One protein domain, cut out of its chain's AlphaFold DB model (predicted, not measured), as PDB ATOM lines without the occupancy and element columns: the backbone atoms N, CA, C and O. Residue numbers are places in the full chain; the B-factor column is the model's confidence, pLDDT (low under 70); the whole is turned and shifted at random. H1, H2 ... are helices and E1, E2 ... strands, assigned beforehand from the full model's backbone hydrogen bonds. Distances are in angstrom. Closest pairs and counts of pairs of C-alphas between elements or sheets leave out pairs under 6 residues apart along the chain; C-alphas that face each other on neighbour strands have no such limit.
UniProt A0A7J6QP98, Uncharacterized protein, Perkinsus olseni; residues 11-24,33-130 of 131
ATOM      1  N   PRO A  11     154.642 240.400 281.550       51.12
ATOM      2  CA  PRO A  11     154.211 241.799 281.459       51.12
ATOM      3  C   PRO A  11     155.199 242.812 282.063       51.12
ATOM      4  O   PRO A  11     155.448 243.847 281.448       51.12
ATOM      5  N   GLU A  12     155.810 242.518 283.218       53.50
ATOM      6  CA  GLU A  12     156.781 243.422 283.866       53.50
ATOM      7  C   GLU A  12     158.138 243.424 283.149       53.50
ATOM      8  O   GLU A  12     158.858 244.419 283.159       53.50
ATOM      9  N   PHE A  13     158.482 242.343 282.442       52.81
ATOM     10  CA  PHE A  13     159.697 242.303 281.620       52.81
ATOM     11  C   PHE A  13     159.657 243.332 280.472       52.81
ATOM     12  O   PHE A  13     160.693 243.817 280.008       52.81
ATOM     13  N   ASN A  14     158.447 243.725 280.064       56.94
ATOM     14  CA  ASN A  14     158.200 244.795 279.107       56.94
ATOM     15  C   ASN A  14     158.086 246.189 279.759       56.94
ATOM     16  O   ASN A  14     157.831 247.142 279.032       56.94
ATOM     17  N   THR A  15     158.350 246.401 281.055       66.38
ATOM     18  CA  THR A  15     158.357 247.743 281.696       66.38
ATOM     19  C   THR A  15     159.767 248.175 282.108       66.38
ATOM     20  O   THR A  15     160.671 247.349 282.230       66.38
ATOM     21  N   ASN A  16     160.013 249.486 282.238       75.00
ATOM     22  CA  ASN A  16     161.324 250.024 282.652       75.00
ATOM     23  C   ASN A  16     161.673 249.713 284.108       75.00
ATOM     24  O   ASN A  16     162.850 249.525 284.405       75.00
ATOM     25  N   GLU A  17     160.661 249.461 284.935       76.06
ATOM     26  CA  GLU A  17     160.806 249.084 286.342       76.06
ATOM     27  C   GLU A  17     161.722 247.873 286.556       76.06
ATOM     28  O   GLU A  17     162.432 247.791 287.557       76.06
ATOM     29  N   PHE A  18     161.753 246.921 285.614       71.81
ATOM     30  CA  PHE A  18     162.666 245.780 285.703       71.81
ATOM     31  C   PHE A  18     164.144 246.202 285.659       71.81
ATOM     32  O   PHE A  18     164.980 245.639 286.365       71.81
ATOM     33  N   VAL A  19     164.470 247.211 284.849       77.12
ATOM     34  CA  VAL A  19     165.836 247.735 284.728       77.12
ATOM     35  C   VAL A  19     166.201 248.535 285.972       77.12
ATOM     36  O   VAL A  19     167.286 248.335 286.513       77.12
ATOM     37  N   ASP A  20     165.268 249.335 286.491       85.50
ATOM     38  CA  ASP A  20     165.454 250.100 287.731       85.50
ATOM     39  C   ASP A  20     165.759 249.176 288.915       85.50
ATOM     40  O   ASP A  20     166.698 249.413 289.677       85.50
ATOM     41  N   LYS A  21     165.026 248.058 289.029       83.06
ATOM     42  CA  LYS A  21     165.280 247.012 290.033       83.06
ATOM     43  C   LYS A  21     166.693 246.425 289.895       83.06
ATOM     44  O   LYS A  21     167.356 246.191 290.905       83.06
ATOM     45  N   ILE A  22     167.177 246.187 288.672       80.19
ATOM     46  CA  ILE A  22     168.539 245.675 288.434       80.19
ATOM     47  C   ILE A  22     169.596 246.701 288.851       80.19
ATOM     48  O   ILE A  22     170.536 246.333 289.555       80.19
ATOM     49  N   ILE A  23     169.427 247.970 288.472       82.75
ATOM     50  CA  ILE A  23     170.337 249.060 288.856       82.75
ATOM     51  C   ILE A  23     170.401 249.190 290.378       82.75
ATOM     52  O   ILE A  23     171.491 249.230 290.951       82.75
ATOM     53  N   ALA A  24     169.242 249.207 291.043       87.50
ATOM     54  CA  ALA A  24     169.154 249.311 292.494       87.50
ATOM     55  C   ALA A  24     169.869 248.141 293.188       87.50
ATOM     56  O   ALA A  24     170.644 248.357 294.120       87.50
ATOM     57  N   PRO A  33     177.579 249.950 287.931       84.19
ATOM     58  CA  PRO A  33     176.584 249.745 286.882       84.19
ATOM     59  C   PRO A  33     177.192 249.608 285.482       84.19
ATOM     60  O   PRO A  33     176.687 248.815 284.687       84.19
ATOM     61  N   ASN A  34     178.329 250.259 285.206       88.44
ATOM     62  CA  ASN A  34     178.999 250.179 283.904       88.44
ATOM     63  C   ASN A  34     179.591 248.793 283.590       88.44
ATOM     64  O   ASN A  34     180.104 248.589 282.494       88.44
ATOM     65  N   THR A  35     179.523 247.843 284.525       88.31
ATOM     66  CA  THR A  35     179.916 246.438 284.334       88.31
ATOM     67  C   THR A  35     178.714 245.503 284.173       88.31
ATOM     68  O   THR A  35     178.875 244.304 283.937       88.31
ATOM     69  N   VAL A  36     177.493 246.031 284.294       86.56
ATOM     70  CA  VAL A  36     176.257 245.248 284.316       86.56
ATOM     71  C   VAL A  36     175.639 245.172 282.922       86.56
ATOM     72  O   VAL A  36     175.328 246.186 282.296       86.56
ATOM     73  N   LEU A  37     175.406 243.943 282.458       87.12
ATOM     74  CA  LEU A  37     174.629 243.637 281.256       87.12
ATOM     75  C   LEU A  37     173.177 243.321 281.626       87.12
ATOM     76  O   LEU A  37     172.917 242.395 282.401       87.12
ATOM     77  N   LEU A  38     172.222 244.026 281.019       85.44
ATOM     78  CA  LEU A  38     170.814 243.649 281.099       85.44
ATOM     79  C   LEU A  38     170.547 242.462 280.166       85.44
ATOM     80  O   LEU A  38     170.786 242.525 278.961       85.44
ATOM     81  N   ARG A  39     170.000 241.380 280.718       83.31
ATOM     82  CA  ARG A  39     169.619 240.194 279.944       83.31
ATOM     83  C   ARG A  39     168.251 240.383 279.292       83.31
ATOM     84  O   ARG A  39     167.270 240.620 279.994       83.31
ATOM     85  N   ILE A  40     168.181 240.201 277.978       82.50
ATOM     86  CA  ILE A  40     166.943 240.140 277.199       82.50
ATOM     87  C   ILE A  40     166.713 238.688 276.762       82.50
ATOM     88  O   ILE A  40     167.550 238.129 276.053       82.50
ATOM     89  N   PRO A  41     165.600 238.054 277.163       81.75
ATOM     90  CA  PRO A  41     165.315 236.683 276.797       81.75
ATOM     91  C   PRO A  41     164.944 236.587 275.319       81.75
ATOM     92  O   PRO A  41     164.042 237.270 274.841       81.75
ATOM     93  N   THR A  42     165.567 235.648 274.617       86.81
ATOM     94  CA  THR A  42     165.168 235.220 273.262       86.81
ATOM     95  C   THR A  42     164.195 234.034 273.310       86.81
ATOM     96  O   THR A  42     164.037 233.273 272.355       86.81
ATOM     97  N   THR A  43     163.534 233.859 274.456       84.25
ATOM     98  CA  THR A  43     162.493 232.855 274.699       84.25
ATOM     99  C   THR A  43     161.135 233.545 274.709       84.25
ATOM    100  O   THR A  43     160.988 234.636 275.259       84.25
ATOM    101  N   ALA A  44     160.162 232.910 274.077       79.62
ATOM    102  CA  ALA A  44     158.771 233.308 274.050       79.62
ATOM    103  C   ALA A  44     157.971 232.390 274.983       79.62
ATOM    104  O   ALA A  44     158.059 231.170 274.864       79.62
ATOM    105  N   ASN A  45     157.171 232.951 275.882       77.31
ATOM    106  CA  ASN A  45     156.502 232.204 276.943       77.31
ATOM    107  C   ASN A  45     154.986 232.298 276.800       77.31
ATOM    108  O   ASN A  45     154.437 233.377 276.591       77.31
ATOM    109  N   SER A  46     154.293 231.168 276.932       63.09
ATOM    110  CA  SER A  46     152.819 231.125 276.967       63.09
ATOM    111  C   SER A  46     152.252 230.589 278.287       63.09
ATOM    112  O   SER A  46     151.046 230.653 278.515       63.09
ATOM    113  N   SER A  47     153.115 230.022 279.140       60.97
ATOM    114  CA  SER A  47     152.836 229.420 280.454       60.97
ATOM    115  C   SER A  47     154.172 228.913 281.045       60.97
ATOM    116  O   SER A  47     155.062 228.631 280.242       60.97
ATOM    117  N   PRO A  48     154.317 228.700 282.374       54.34
ATOM    118  CA  PRO A  48     155.547 228.188 283.011       54.34
ATOM    119  C   PRO A  48     156.102 226.848 282.481       54.34
ATOM    120  O   PRO A  48     157.170 226.419 282.898       54.34
ATOM    121  N   ALA A  49     155.381 226.162 281.586       52.22
ATOM    122  CA  ALA A  49     155.791 224.895 280.977       52.22
ATOM    123  C   ALA A  49     155.829 224.914 279.435       52.22
ATOM    124  O   ALA A  49     156.085 223.877 278.824       52.22
ATOM    125  N   ASN A  50     155.539 226.051 278.789       61.31
ATOM    126  CA  ASN A  50     155.465 226.162 277.328       61.31
ATOM    127  C   ASN A  50     156.306 227.339 276.831       61.31
ATOM    128  O   ASN A  50     155.775 228.406 276.487       61.31
ATOM    129  N   ASP A  51     157.606 227.077 276.770       73.19
ATOM    130  CA  ASP A  51     158.611 227.963 276.206       73.19
ATOM    131  C   ASP A  51     158.802 227.634 274.719       73.19
ATOM    132  O   ASP A  51     159.074 226.494 274.329       73.19
ATOM    133  N   ALA A  52     158.663 228.646 273.873       80.94
ATOM    134  CA  ALA A  52     159.044 228.623 272.471       80.94
ATOM    135  C   ALA A  52     160.247 229.548 272.249       80.94
ATOM    136  O   ALA A  52     160.590 230.380 273.083       80.94
ATOM    137  N   SER A  53     160.907 229.417 271.107       88.69
ATOM    138  CA  SER A  53     161.944 230.371 270.714       88.69
ATOM    139  C   SER A  53     161.319 231.676 270.217       88.69
ATOM    140  O   SER A  53     160.186 231.663 269.720       88.69
ATOM    141  N   TYR A  54     162.058 232.788 270.274       90.75
ATOM    142  CA  TYR A  54     161.675 233.998 269.545       90.75
ATOM    143  C   TYR A  54     161.478 233.685 268.054       90.75
ATOM    144  O   TYR A  54     160.443 234.019 267.480       90.75
ATOM    145  N   ALA A  55     162.397 232.926 267.447       91.94
ATOM    146  CA  ALA A  55     162.267 232.495 266.057       91.94
ATOM    147  C   ALA A  55     160.955 231.731 265.785       91.94
ATOM    148  O   ALA A  55     160.345 231.907 264.737       91.94
ATOM    149  N   SER A  56     160.473 230.920 266.726       90.81
ATOM    150  CA  SER A  56     159.208 230.188 266.617       90.81
ATOM    151  C   SER A  56     158.014 231.125 266.739       90.81
ATOM    152  O   SER A  56     157.064 230.980 265.973       90.81
ATOM    153  N   ALA A  57     158.068 232.101 267.652       90.25
ATOM    154  CA  ALA A  57     157.042 233.135 267.754       90.25
ATOM    155  C   ALA A  57     156.847 233.852 266.410       90.25
ATOM    156  O   ALA A  57     155.711 234.034 265.982       90.25
ATOM    157  N   ILE A  58     157.938 234.162 265.703       94.25
ATOM    158  CA  ILE A  58     157.884 234.867 264.416       94.25
ATOM    159  C   ILE A  58     157.571 233.933 263.235       94.25
ATOM    160  O   ILE A  58     156.697 234.234 262.429       94.25
ATOM    161  N   LEU A  59     158.266 232.800 263.094       93.00
ATOM    162  CA  LEU A  59     158.182 231.953 261.893       93.00
ATOM    163  C   LEU A  59     157.032 230.949 261.923       93.00
ATOM    164  O   LEU A  59     156.489 230.622 260.872       93.00
ATOM    165  N   VAL A  60     156.695 230.423 263.103       91.81
ATOM    166  CA  VAL A  60     155.685 229.362 263.254       91.81
ATOM    167  C   VAL A  60     154.343 229.963 263.638       91.81
ATOM    168  O   VAL A  60     153.324 229.630 263.041       91.81
ATOM    169  N   PHE A  61     154.345 230.860 264.623       90.50
ATOM    170  CA  PHE A  61     153.121 231.485 265.121       90.50
ATOM    171  C   PHE A  61     152.771 232.788 264.397       90.50
ATOM    172  O   PHE A  61     151.690 233.320 264.622       90.50
ATOM    173  N   LEU A  62     153.634 233.260 263.486       93.19
ATOM    174  CA  LEU A  62     153.420 234.464 262.674       93.19
ATOM    175  C   LEU A  62     153.246 235.737 263.517       93.19
ATOM    176  O   LEU A  62     152.495 236.642 263.158       93.19
ATOM    177  N   GLY A  63     153.942 235.803 264.654       91.56
ATOM    178  CA  GLY A  63     154.005 236.995 265.485       91.56
ATOM    179  C   GLY A  63     154.675 238.146 264.743       91.56
ATOM    180  O   GLY A  63     155.683 237.957 264.062       91.56
ATOM    181  N   ASP A  64     154.124 239.350 264.890       93.81
ATOM    182  CA  ASP A  64     154.739 240.558 264.350       93.81
ATOM    183  C   ASP A  64     155.935 240.967 265.233       93.81
ATOM    184  O   ASP A  64     155.725 241.361 266.389       93.81
ATOM    185  N   PRO A  65     157.182 240.917 264.724       92.88
ATOM    186  CA  PRO A  65     158.364 241.306 265.490       92.88
ATOM    187  C   PRO A  65     158.337 242.788 265.889       92.88
ATOM    188  O   PRO A  65     158.951 243.152 266.893       92.88
ATOM    189  N   LYS A  66     157.601 243.634 265.152       92.56
ATOM    190  CA  LYS A  66     157.409 245.066 265.433       92.56
ATOM    191  C   LYS A  66     156.135 245.365 266.223       92.56
ATOM    192  O   LYS A  66     155.869 246.522 266.541       92.56
ATOM    193  N   GLY A  67     155.359 244.334 266.549       87.69
ATOM    194  CA  GLY A  67     154.110 244.448 267.283       87.69
ATOM    195  C   GLY A  67     154.303 244.553 268.797       87.69
ATOM    196  O   GLY A  67     155.364 244.897 269.319       87.69
ATOM    197  N   LYS A  68     153.249 244.201 269.538       83.31
ATOM    198  CA  LYS A  68     153.192 244.316 271.008       83.31
ATOM    199  C   LYS A  68     153.924 243.198 271.769       83.31
ATOM    200  O   LYS A  68     153.794 243.122 272.985       83.31
ATOM    201  N   GLY A  69     154.644 242.313 271.075       85.81
ATOM    202  CA  GLY A  69     155.322 241.178 271.712       85.81
ATOM    203  C   GLY A  69     154.362 240.085 272.190       85.81
ATOM    204  O   GLY A  69     154.605 239.440 273.206       85.81
ATOM    205  N   ALA A  70     153.241 239.900 271.493       86.44
ATOM    206  CA  ALA A  70     152.273 238.854 271.790       86.44
ATOM    207  C   ALA A  70     151.673 238.304 270.496       86.44
ATOM    208  O   ALA A  70     151.403 239.058 269.560       86.44
ATOM    209  N   VAL A  71     151.451 236.993 270.454       85.19
ATOM    210  CA  VAL A  71     150.803 236.308 269.333       85.19
ATOM    211  C   VAL A  71     149.810 235.266 269.857       85.19
ATOM    212  O   VAL A  71     150.135 234.528 270.794       85.19
ATOM    213  N   PRO A  72     148.578 235.206 269.322       84.69
ATOM    214  CA  PRO A  72     147.604 234.212 269.747       84.69
ATOM    215  C   PRO A  72     148.059 232.800 269.362       84.69
ATOM    216  O   PRO A  72     148.574 232.568 268.271       84.69
ATOM    217  N   ILE A  73     147.816 231.843 270.254       82.62
ATOM    218  CA  ILE A  73     148.041 230.415 270.017       82.62
ATOM    219  C   ILE A  73     146.767 229.617 270.334       82.62
ATOM    220  O   ILE A  73     145.808 230.123 270.920       82.62
ATOM    221  N   SER A  74     146.745 228.337 269.955       80.44
ATOM    222  CA  SER A  74     145.584 227.457 270.147       80.44
ATOM    223  C   SER A  74     145.078 227.421 271.601       80.44
ATOM    224  O   SER A  74     145.874 227.371 272.550       80.44
ATOM    225  N   GLY A  75     143.752 227.363 271.760       77.19
ATOM    226  CA  GLY A  75     143.089 227.274 273.063       77.19
ATOM    227  C   GLY A  75     142.902 228.619 273.771       77.19
ATOM    228  O   GLY A  75     142.846 228.644 274.994       77.19
ATOM    229  N   GLY A  76     142.856 229.731 273.026       74.38
ATOM    230  CA  GLY A  76     142.630 231.075 273.580       74.38
ATOM    231  C   GLY A  76     143.812 231.643 274.370       74.38
ATOM    232  O   GLY A  76     143.662 232.636 275.076       74.38
ATOM    233  N   ARG A  77     144.986 231.012 274.270       80.69
ATOM    234  CA  ARG A  77     146.211 231.429 274.958       80.69
ATOM    235  C   ARG A  77     147.005 232.406 274.094       80.69
ATOM    236  O   ARG A  77     146.808 232.483 272.883       80.69
ATOM    237  N   GLN A  78     147.939 233.114 274.717       82.06
ATOM    238  CA  GLN A  78     148.898 233.973 274.027       82.06
ATOM    239  C   GLN A  78     150.317 233.498 274.307       82.06
ATOM    240  O   GLN A  78     150.627 233.049 275.410       82.06
ATOM    241  N   LEU A  79     151.163 233.592 273.289       82.38
ATOM    242  CA  LEU A  79     152.602 233.464 273.406       82.38
ATOM    243  C   LEU A  79     153.190 234.875 273.438       82.38
ATOM    244  O   LEU A  79     152.995 235.652 272.504       82.38
ATOM    245  N   TYR A  80     153.897 235.195 274.511       85.12
ATOM    246  CA  TYR A  80     154.516 236.493 274.731       85.12
ATOM    247  C   TYR A  80     156.009 236.422 274.435       85.12
ATOM    248  O   TYR A  80     156.677 235.476 274.836       85.12
ATOM    249  N   PHE A  81     156.543 237.421 273.748       85.75
ATOM    250  CA  PHE A  81     157.941 237.491 273.338       85.75
ATOM    251  C   PHE A  81     158.432 238.939 273.359       85.75
ATOM    252  O   PHE A  81     157.639 239.879 273.348       85.75
ATOM    253  N   PHE A  82     159.748 239.134 273.378       85.44
ATOM    254  CA  PHE A  82     160.328 240.475 273.347       85.44
ATOM    255  C   PHE A  82     160.179 241.089 271.952       85.44
ATOM    256  O   PHE A  82     160.656 240.494 270.997       85.44
ATOM    257  N   SER A  83     159.522 242.240 271.790       88.62
ATOM    258  CA  SER A  83     159.401 242.875 270.466       88.62
ATOM    259  C   SER A  83     160.644 243.696 270.105       88.62
ATOM    260  O   SER A  83     161.392 244.137 270.981       88.62
ATOM    261  N   GLN A  84     160.867 243.932 268.808       92.06
ATOM    262  CA  GLN A  84     161.983 244.747 268.317       92.06
ATOM    263  C   GLN A  84     161.942 246.192 268.845       92.06
ATOM    264  O   GLN A  84     162.968 246.627 269.365       92.06
ATOM    265  N   PRO A  85     160.805 246.929 268.804       90.12
ATOM    266  CA  PRO A  85     160.732 248.263 269.399       90.12
ATOM    267  C   PRO A  85     161.124 248.241 270.870       90.12
ATOM    268  O   PRO A  85     161.902 249.076 271.318       90.12
ATOM    269  N   ARG A  86     160.684 247.213 271.607       85.94
ATOM    270  CA  ARG A  86     161.010 247.111 273.022       85.94
ATOM    271  C   ARG A  86     162.491 246.829 273.269       85.94
ATOM    272  O   ARG A  86     163.056 247.370 274.214       85.94
ATOM    273  N   ALA A  87     163.132 246.020 272.428       87.75
ATOM    274  CA  ALA A  87     164.582 245.783 272.462       87.75
ATOM    275  C   ALA A  87     165.384 247.065 272.274       87.75
ATOM    276  O   ALA A  87     166.362 247.285 272.989       87.75
ATOM    277  N   ILE A  88     164.931 247.918 271.360       89.44
ATOM    278  CA  ILE A  88     165.556 249.206 271.070       89.44
ATOM    279  C   ILE A  88     165.363 250.164 272.247       89.44
ATOM    280  O   ILE A  88     166.351 250.641 272.799       89.44
ATOM    281  N   GLU A  89     164.126 250.347 272.718       87.88
ATOM    282  CA  GLU A  89     163.826 251.188 273.887       87.88
ATOM    283  C   GLU A  89     164.620 250.750 275.125       87.88
ATOM    284  O   GLU A  89     165.092 251.572 275.908       87.88
ATOM    285  N   LYS A  90     164.800 249.437 275.323       85.62
ATOM    286  CA  LYS A  90     165.634 248.922 276.412       85.62
ATOM    287  C   LYS A  90     167.094 249.278 276.253       85.62
ATOM    288  O   LYS A  90     167.725 249.579 277.260       85.62
ATOM    289  N   LEU A  91     167.630 249.215 275.038       87.75
ATOM    290  CA  LEU A  91     169.017 249.576 274.791       87.75
ATOM    291  C   LEU A  91     169.269 251.046 275.134       87.75
ATOM    292  O   LEU A  91     170.276 251.361 275.761       87.75
ATOM    293  N   GLU A  92     168.356 251.928 274.739       88.00
ATOM    294  CA  GLU A  92     168.425 253.353 275.067       88.00
ATOM    295  C   GLU A  92     168.364 253.555 276.583       88.00
ATOM    296  O   GLU A  92     169.266 254.153 277.166       88.00
ATOM    297  N   TYR A  93     167.387 252.930 277.241       88.25
ATOM    298  CA  TYR A  93     167.193 253.064 278.681       88.25
ATOM    299  C   TYR A  93     168.394 252.569 279.504       88.25
ATOM    300  O   TYR A  93     168.792 253.223 280.467       88.25
ATOM    301  N   VAL A  94     169.015 251.436 279.142       87.50
ATOM    302  CA  VAL A  94     170.209 250.946 279.862       87.50
ATOM    303  C   VAL A  94     171.411 251.867 279.668       87.50
ATOM    304  O   VAL A  94     172.174 252.063 280.612       87.50
ATOM    305  N   LYS A  95     171.562 252.474 278.483       86.19
ATOM    306  CA  LYS A  95     172.623 253.458 278.221       86.19
ATOM    307  C   LYS A  95     172.424 254.714 279.065       86.19
ATOM    308  O   LYS A  95     173.375 255.165 279.697       86.19
ATOM    309  N   GLU A  96     171.201 255.243 279.115       89.62
ATOM    310  CA  GLU A  96     170.851 256.419 279.929       89.62
ATOM    311  C   GLU A  96     171.157 256.216 281.417       89.62
ATOM    312  O   GLU A  96     171.553 257.156 282.104       89.62
ATOM    313  N   HIS A  97     171.030 254.981 281.904       88.12
ATOM    314  CA  HIS A  97     171.248 254.631 283.306       88.12
ATOM    315  C   HIS A  97     172.647 254.060 283.598       88.12
ATOM    316  O   HIS A  97     172.884 253.521 284.680       88.12
ATOM    317  N   GLY A  98     173.586 254.184 282.655       87.19
ATOM    318  CA  GLY A  98     174.996 253.851 282.869       87.19
ATOM    319  C   GLY A  98     175.309 252.355 282.940       87.19
ATOM    320  O   GLY A  98     176.360 251.989 283.460       87.19
ATOM    321  N   LEU A  99     174.425 251.490 282.434       88.75
ATOM    322  CA  LEU A  99     174.711 250.061 282.285       88.75
ATOM    323  C   LEU A  99     175.688 249.808 281.131       88.75
ATOM    324  O   LEU A  99     175.741 250.573 280.169       88.75
ATOM    325  N   TYR A 100     176.411 248.684 281.183       89.00
ATOM    326  CA  TYR A 100     177.345 248.297 280.116       89.00
ATOM    327  C   TYR A 100     176.634 248.053 278.777       89.00
ATOM    328  O   TYR A 100     177.160 248.366 277.711       89.00
ATOM    329  N   GLY A 101     175.432 247.472 278.821       86.88
ATOM    330  CA  GLY A 101     174.641 247.198 277.626       86.88
ATOM    331  C   GLY A 101     173.641 246.061 277.801       86.88
ATOM    332  O   GLY A 101     173.177 245.773 278.906       86.88
ATOM    333  N   LEU A 102     173.312 245.412 276.682       87.00
ATOM    334  CA  LEU A 102     172.356 244.308 276.608       87.00
ATOM    335  C   LEU A 102     173.041 242.989 276.245       87.00
ATOM    336  O   LEU A 102     173.985 242.961 275.459       87.00
ATOM    337  N   MET A 103     172.493 241.887 276.749       86.56
ATOM    338  CA  MET A 103     172.827 240.528 276.331       86.56
ATOM    339  C   MET A 103     171.557 239.806 275.887       86.56
ATOM    340  O   MET A 103     170.588 239.755 276.640       86.56
ATOM    341  N   LEU A 104     171.576 239.203 274.697       86.81
ATOM    342  CA  LEU A 104     170.543 238.249 274.289       86.81
ATOM    343  C   LEU A 104     170.797 236.907 274.989       86.81
ATOM    344  O   LEU A 104     171.876 236.332 274.851       86.81
ATOM    345  N   ASP A 105     169.820 236.437 275.763       82.88
ATOM    346  CA  ASP A 105     169.923 235.237 276.598       82.88
ATOM    347  C   ASP A 105     168.886 234.179 276.166       82.88
ATOM    348  O   ASP A 105     167.685 234.317 276.453       82.88
ATOM    349  N   PRO A 106     169.319 233.106 275.482       71.12
ATOM    350  CA  PRO A 106     168.480 231.949 275.231       71.12
ATOM    351  C   PRO A 106     168.321 231.186 276.553       71.12
ATOM    352  O   PRO A 106     169.098 230.287 276.860       71.12
ATOM    353  N   ARG A 107     167.287 231.522 277.343       67.00
ATOM    354  CA  ARG A 107     166.985 230.876 278.645       67.00
ATOM    355  C   ARG A 107     166.904 229.341 278.583       67.00
ATOM    356  O   ARG A 107     166.956 228.677 279.612       67.00
ATOM    357  N   SER A 108     166.777 228.774 277.385       66.69
ATOM    358  CA  SER A 108     166.953 227.353 277.101       66.69
ATOM    359  C   SER A 108     167.753 227.163 275.810       66.69
ATOM    360  O   SER A 108     167.822 228.064 274.975       66.69
ATOM    361  N   THR A 109     168.262 225.950 275.561       59.78
ATOM    362  CA  THR A 109     168.860 225.569 274.261       59.78
ATOM    363  C   THR A 109     167.901 225.736 273.077       59.78
ATOM    364  O   THR A 109     168.323 225.681 271.925       59.78
ATOM    365  N   ARG A 110     166.609 225.947 273.355       64.56
ATOM    366  CA  ARG A 110     165.568 226.227 272.372       64.56
ATOM    367  C   ARG A 110     165.260 227.714 272.233       64.56
ATOM    368  O   ARG A 110     164.514 228.051 271.335       64.56
ATOM    369  N   GLY A 111     165.802 228.609 273.055       69.31
ATOM    370  CA  GLY A 111     165.510 230.046 273.037       69.31
ATOM    371  C   GLY A 111     166.207 230.811 271.910       69.31
ATOM    372  O   GLY A 111     166.845 231.812 272.181       69.31
ATOM    373  N   ALA A 112     166.170 230.343 270.666       84.69
ATOM    374  CA  ALA A 112     166.856 231.005 269.556       84.69
ATOM    375  C   ALA A 112     166.161 232.307 269.103       84.69
ATOM    376  O   ALA A 112     164.934 232.366 268.977       84.69
ATOM    377  N   ASP A 113     166.967 233.325 268.796       91.00
ATOM    378  CA  ASP A 113     166.586 234.416 267.890       91.00
ATOM    379  C   ASP A 113     166.608 233.920 266.425       91.00
ATOM    380  O   ASP A 113     166.987 232.781 266.135       91.00
ATOM    381  N   LEU A 114     166.188 234.769 265.489       91.81
ATOM    382  CA  LEU A 114     166.410 234.583 264.059       91.81
ATOM    383  C   LEU A 114     167.889 234.786 263.691       91.81
ATOM    384  O   LEU A 114     168.705 235.216 264.504       91.81
ATOM    385  N   ASN A 115     168.241 234.467 262.441       91.31
ATOM    386  CA  ASN A 115     169.582 234.725 261.916       91.31
ATOM    387  C   ASN A 115     169.934 236.218 262.070       91.31
ATOM    388  O   ASN A 115     169.082 237.073 261.844       91.31
ATOM    389  N   VAL A 116     171.190 236.526 262.406       89.69
ATOM    390  CA  VAL A 116     171.687 237.893 262.641       89.69
ATOM    391  C   VAL A 116     171.477 238.847 261.460       89.69
ATOM    392  O   VAL A 116     171.446 240.055 261.664       89.69
ATOM    393  N   SER A 117     171.328 238.327 260.237       92.00
ATOM    394  CA  SER A 117     171.032 239.121 259.037       92.00
ATOM    395  C   SER A 117     169.536 239.221 258.704       92.00
ATOM    396  O   SER A 117     169.177 239.865 257.722       92.00
ATOM    397  N   ASP A 118     168.659 238.545 259.450       95.62
ATOM    398  CA  ASP A 118     167.211 238.621 259.251       95.62
ATOM    399  C   ASP A 118     166.688 239.928 259.855       95.62
ATOM    400  O   ASP A 118     166.854 240.179 261.044       95.62
ATOM    401  N   SER A 119     166.001 240.752 259.063       95.56
ATOM    402  CA  SER A 119     165.479 242.047 259.524       95.56
ATOM    403  C   SER A 119     164.406 241.944 260.613       95.56
ATOM    404  O   SER A 119     164.033 242.953 261.213       95.56
ATOM    405  N   ARG A 120     163.912 240.732 260.886       95.81
ATOM    406  CA  ARG A 120     162.973 240.414 261.967       95.81
ATOM    407  C   ARG A 120     163.674 239.938 263.245       95.81
ATOM    408  O   ARG A 120     162.991 239.728 264.236       95.81
ATOM    409  N   SER A 121     164.997 239.750 263.239       94.94
ATOM    410  CA  SER A 121     165.793 239.366 264.417       94.94
ATOM    411  C   SER A 121     165.823 240.476 265.472       94.94
ATOM    412  O   SER A 121     165.827 241.668 265.142       94.94
ATOM    413  N   LEU A 122     165.904 240.088 266.748       92.56
ATOM    414  CA  LEU A 122     166.209 241.017 267.840       92.56
ATOM    415  C   LEU A 122     167.628 241.573 267.715       92.56
ATOM    416  O   LEU A 122     167.815 242.783 267.826       92.56
ATOM    417  N   PHE A 123     168.615 240.720 267.431       92.69
ATOM    418  CA  PHE A 123     169.994 241.140 267.188       92.69
ATOM    419  C   PHE A 123     170.085 242.176 266.062       92.69
ATOM    420  O   PHE A 123     170.704 243.228 266.242       92.69
ATOM    421  N   TYR A 124     169.436 241.911 264.924       94.31
ATOM    422  CA  TYR A 124     169.418 242.846 263.800       94.31
ATOM    423  C   TYR A 124     168.816 244.195 264.214       94.31
ATOM    424  O   TYR A 124     169.419 245.239 263.977       94.31
ATOM    425  N   ALA A 125     167.658 244.198 264.881       93.19
ATOM    426  CA  ALA A 125     167.016 245.435 265.328       93.19
ATOM    427  C   ALA A 125     167.902 246.254 266.281       93.19
ATOM    428  O   ALA A 125     168.097 247.444 266.065       93.19
ATOM    429  N   ILE A 126     168.475 245.614 267.303       91.19
ATOM    430  CA  ILE A 126     169.335 246.267 268.302       91.19
ATOM    431  C   ILE A 126     170.569 246.902 267.642       91.19
ATOM    432  O   ILE A 126     170.933 248.038 267.954       91.19
ATOM    433  N   THR A 127     171.221 246.172 266.735       90.75
ATOM    434  CA  THR A 127     172.485 246.609 266.120       90.75
ATOM    435  C   THR A 127     172.293 247.667 265.038       90.75
ATOM    436  O   THR A 127     173.172 248.503 264.854       90.75
ATOM    437  N   THR A 128     171.144 247.676 264.363       90.56
ATOM    438  CA  THR A 128     170.836 248.651 263.305       90.56
ATOM    439  C   THR A 128     170.125 249.907 263.796       90.56
ATOM    440  O   THR A 128     170.201 250.925 263.126       90.56
ATOM    441  N   ALA A 129     169.485 249.886 264.969       82.00
ATOM    442  CA  ALA A 129     168.809 251.064 265.523       82.00
ATOM    443  C   ALA A 129     169.762 252.179 265.999       82.00
ATOM    444  O   ALA A 129     169.310 253.271 266.316       82.00
ATOM    445  N   ASN A 130     171.067 251.899 266.080       61.53
ATOM    446  CA  ASN A 130     172.100 252.844 266.526       61.53
ATOM    447  C   ASN A 130     173.085 253.227 265.408       61.53
ATOM    448  O   ASN A 130     174.179 253.710 265.705       61.53
TER     449      ASN A 130
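AT A GLANCE: This is residues 11 to 24 and 33 to 130 of the 131 residues of an uncharacterized protein of Perkinsus olseni (UniProt A0A7J6QP98). Two groups of small parts lie one after the other along the longest axis: at one end H3 packs on a parallel pair of strands, E1 and E6, with H4 packed steeply across H3 and H1 loosely beside it; at the other end are two small strand hairpins, E2 with E3 and E4 with E5, with the short helix H2 near both. E1 runs on into E2 and joins the two groups, and a long loop, residues 106 to 121, leads from E6 to H4. The printed part has 112 residues, with four named helices and six named strands in the order H1 E1 E2 E3 H2 E4 E5 H3 E6 H4, of mixed class, helices and strands. The three two-stranded sheets are E1 and E6, parallel, and E2 with E3 and E4 with E5, antiparallel. It is compact, with a radius of gyration of the C-alphas of 13.7 A and spans of 42 by 30 by 25 A.

HOW THE PARTS SIT: H1, residues 17 to 24, is close to but not clearly touching H3, residues 84 to 96; their closest C-alphas, Val 19 and Val 94, are 7.3 A apart, at a shallow tilt of 27 degrees, the same way. E1, residues 37 to 41, is the parallel neighbour of E6, residues 101 to 105, at 34 degrees; N 40 and O 103 are 2.8 A apart, within hydrogen-bond range. E1 runs on into E2, residues 43 to 45, at 54 degrees. E2 and E3, residues 51 to 53, form a hairpin, with N 44 and O 52 at 2.8 A. The closest C-alphas of E2 and H2, residues 54 to 59, are Thr 43 and Tyr 54, 5.3 A apart. E4, residues 70 to 73, and E5, residues 77 to 80, form a hairpin, with N 71 and O 79 at 2.9 A. The closest C-alphas of E2 and E5 are Asn 45 and Tyr 80, 5.2 A apart. The closest of H3 and E6 are Val 94 and Gly 101, 6.2 A apart. H3 and H4, residues 122 to 128, touch, closest at Ile 88 and Ile 126, 5.5 A, at a steep tilt of 60 degrees, the same way. H2 and H3 are apart. In H1, H2, H3 and H4 every O i to N i+4 pair is within hydrogen-bond range.

IN THESE COORDINATES: H1 begins at C-alpha 17, (160.806, 249.084, 286.342). H3 is 18.7 A long, E6 12.9 A and E1 12.4 A. H4 ends at C-alpha 128, (170.836, 248.651, 263.305).

THE WHOLE: The C-alphas of Asn 34 and Gly 75, the two farthest apart, are 44.0 A apart. Residues 25 to 32 are not printed, and C-alphas 24 and 33 are 9.3 A apart across the cut. The link from E6 to H4 is long. pLDDT is under 70 at residues 11 to 15, 46 to 50, 107 to 111 and 130.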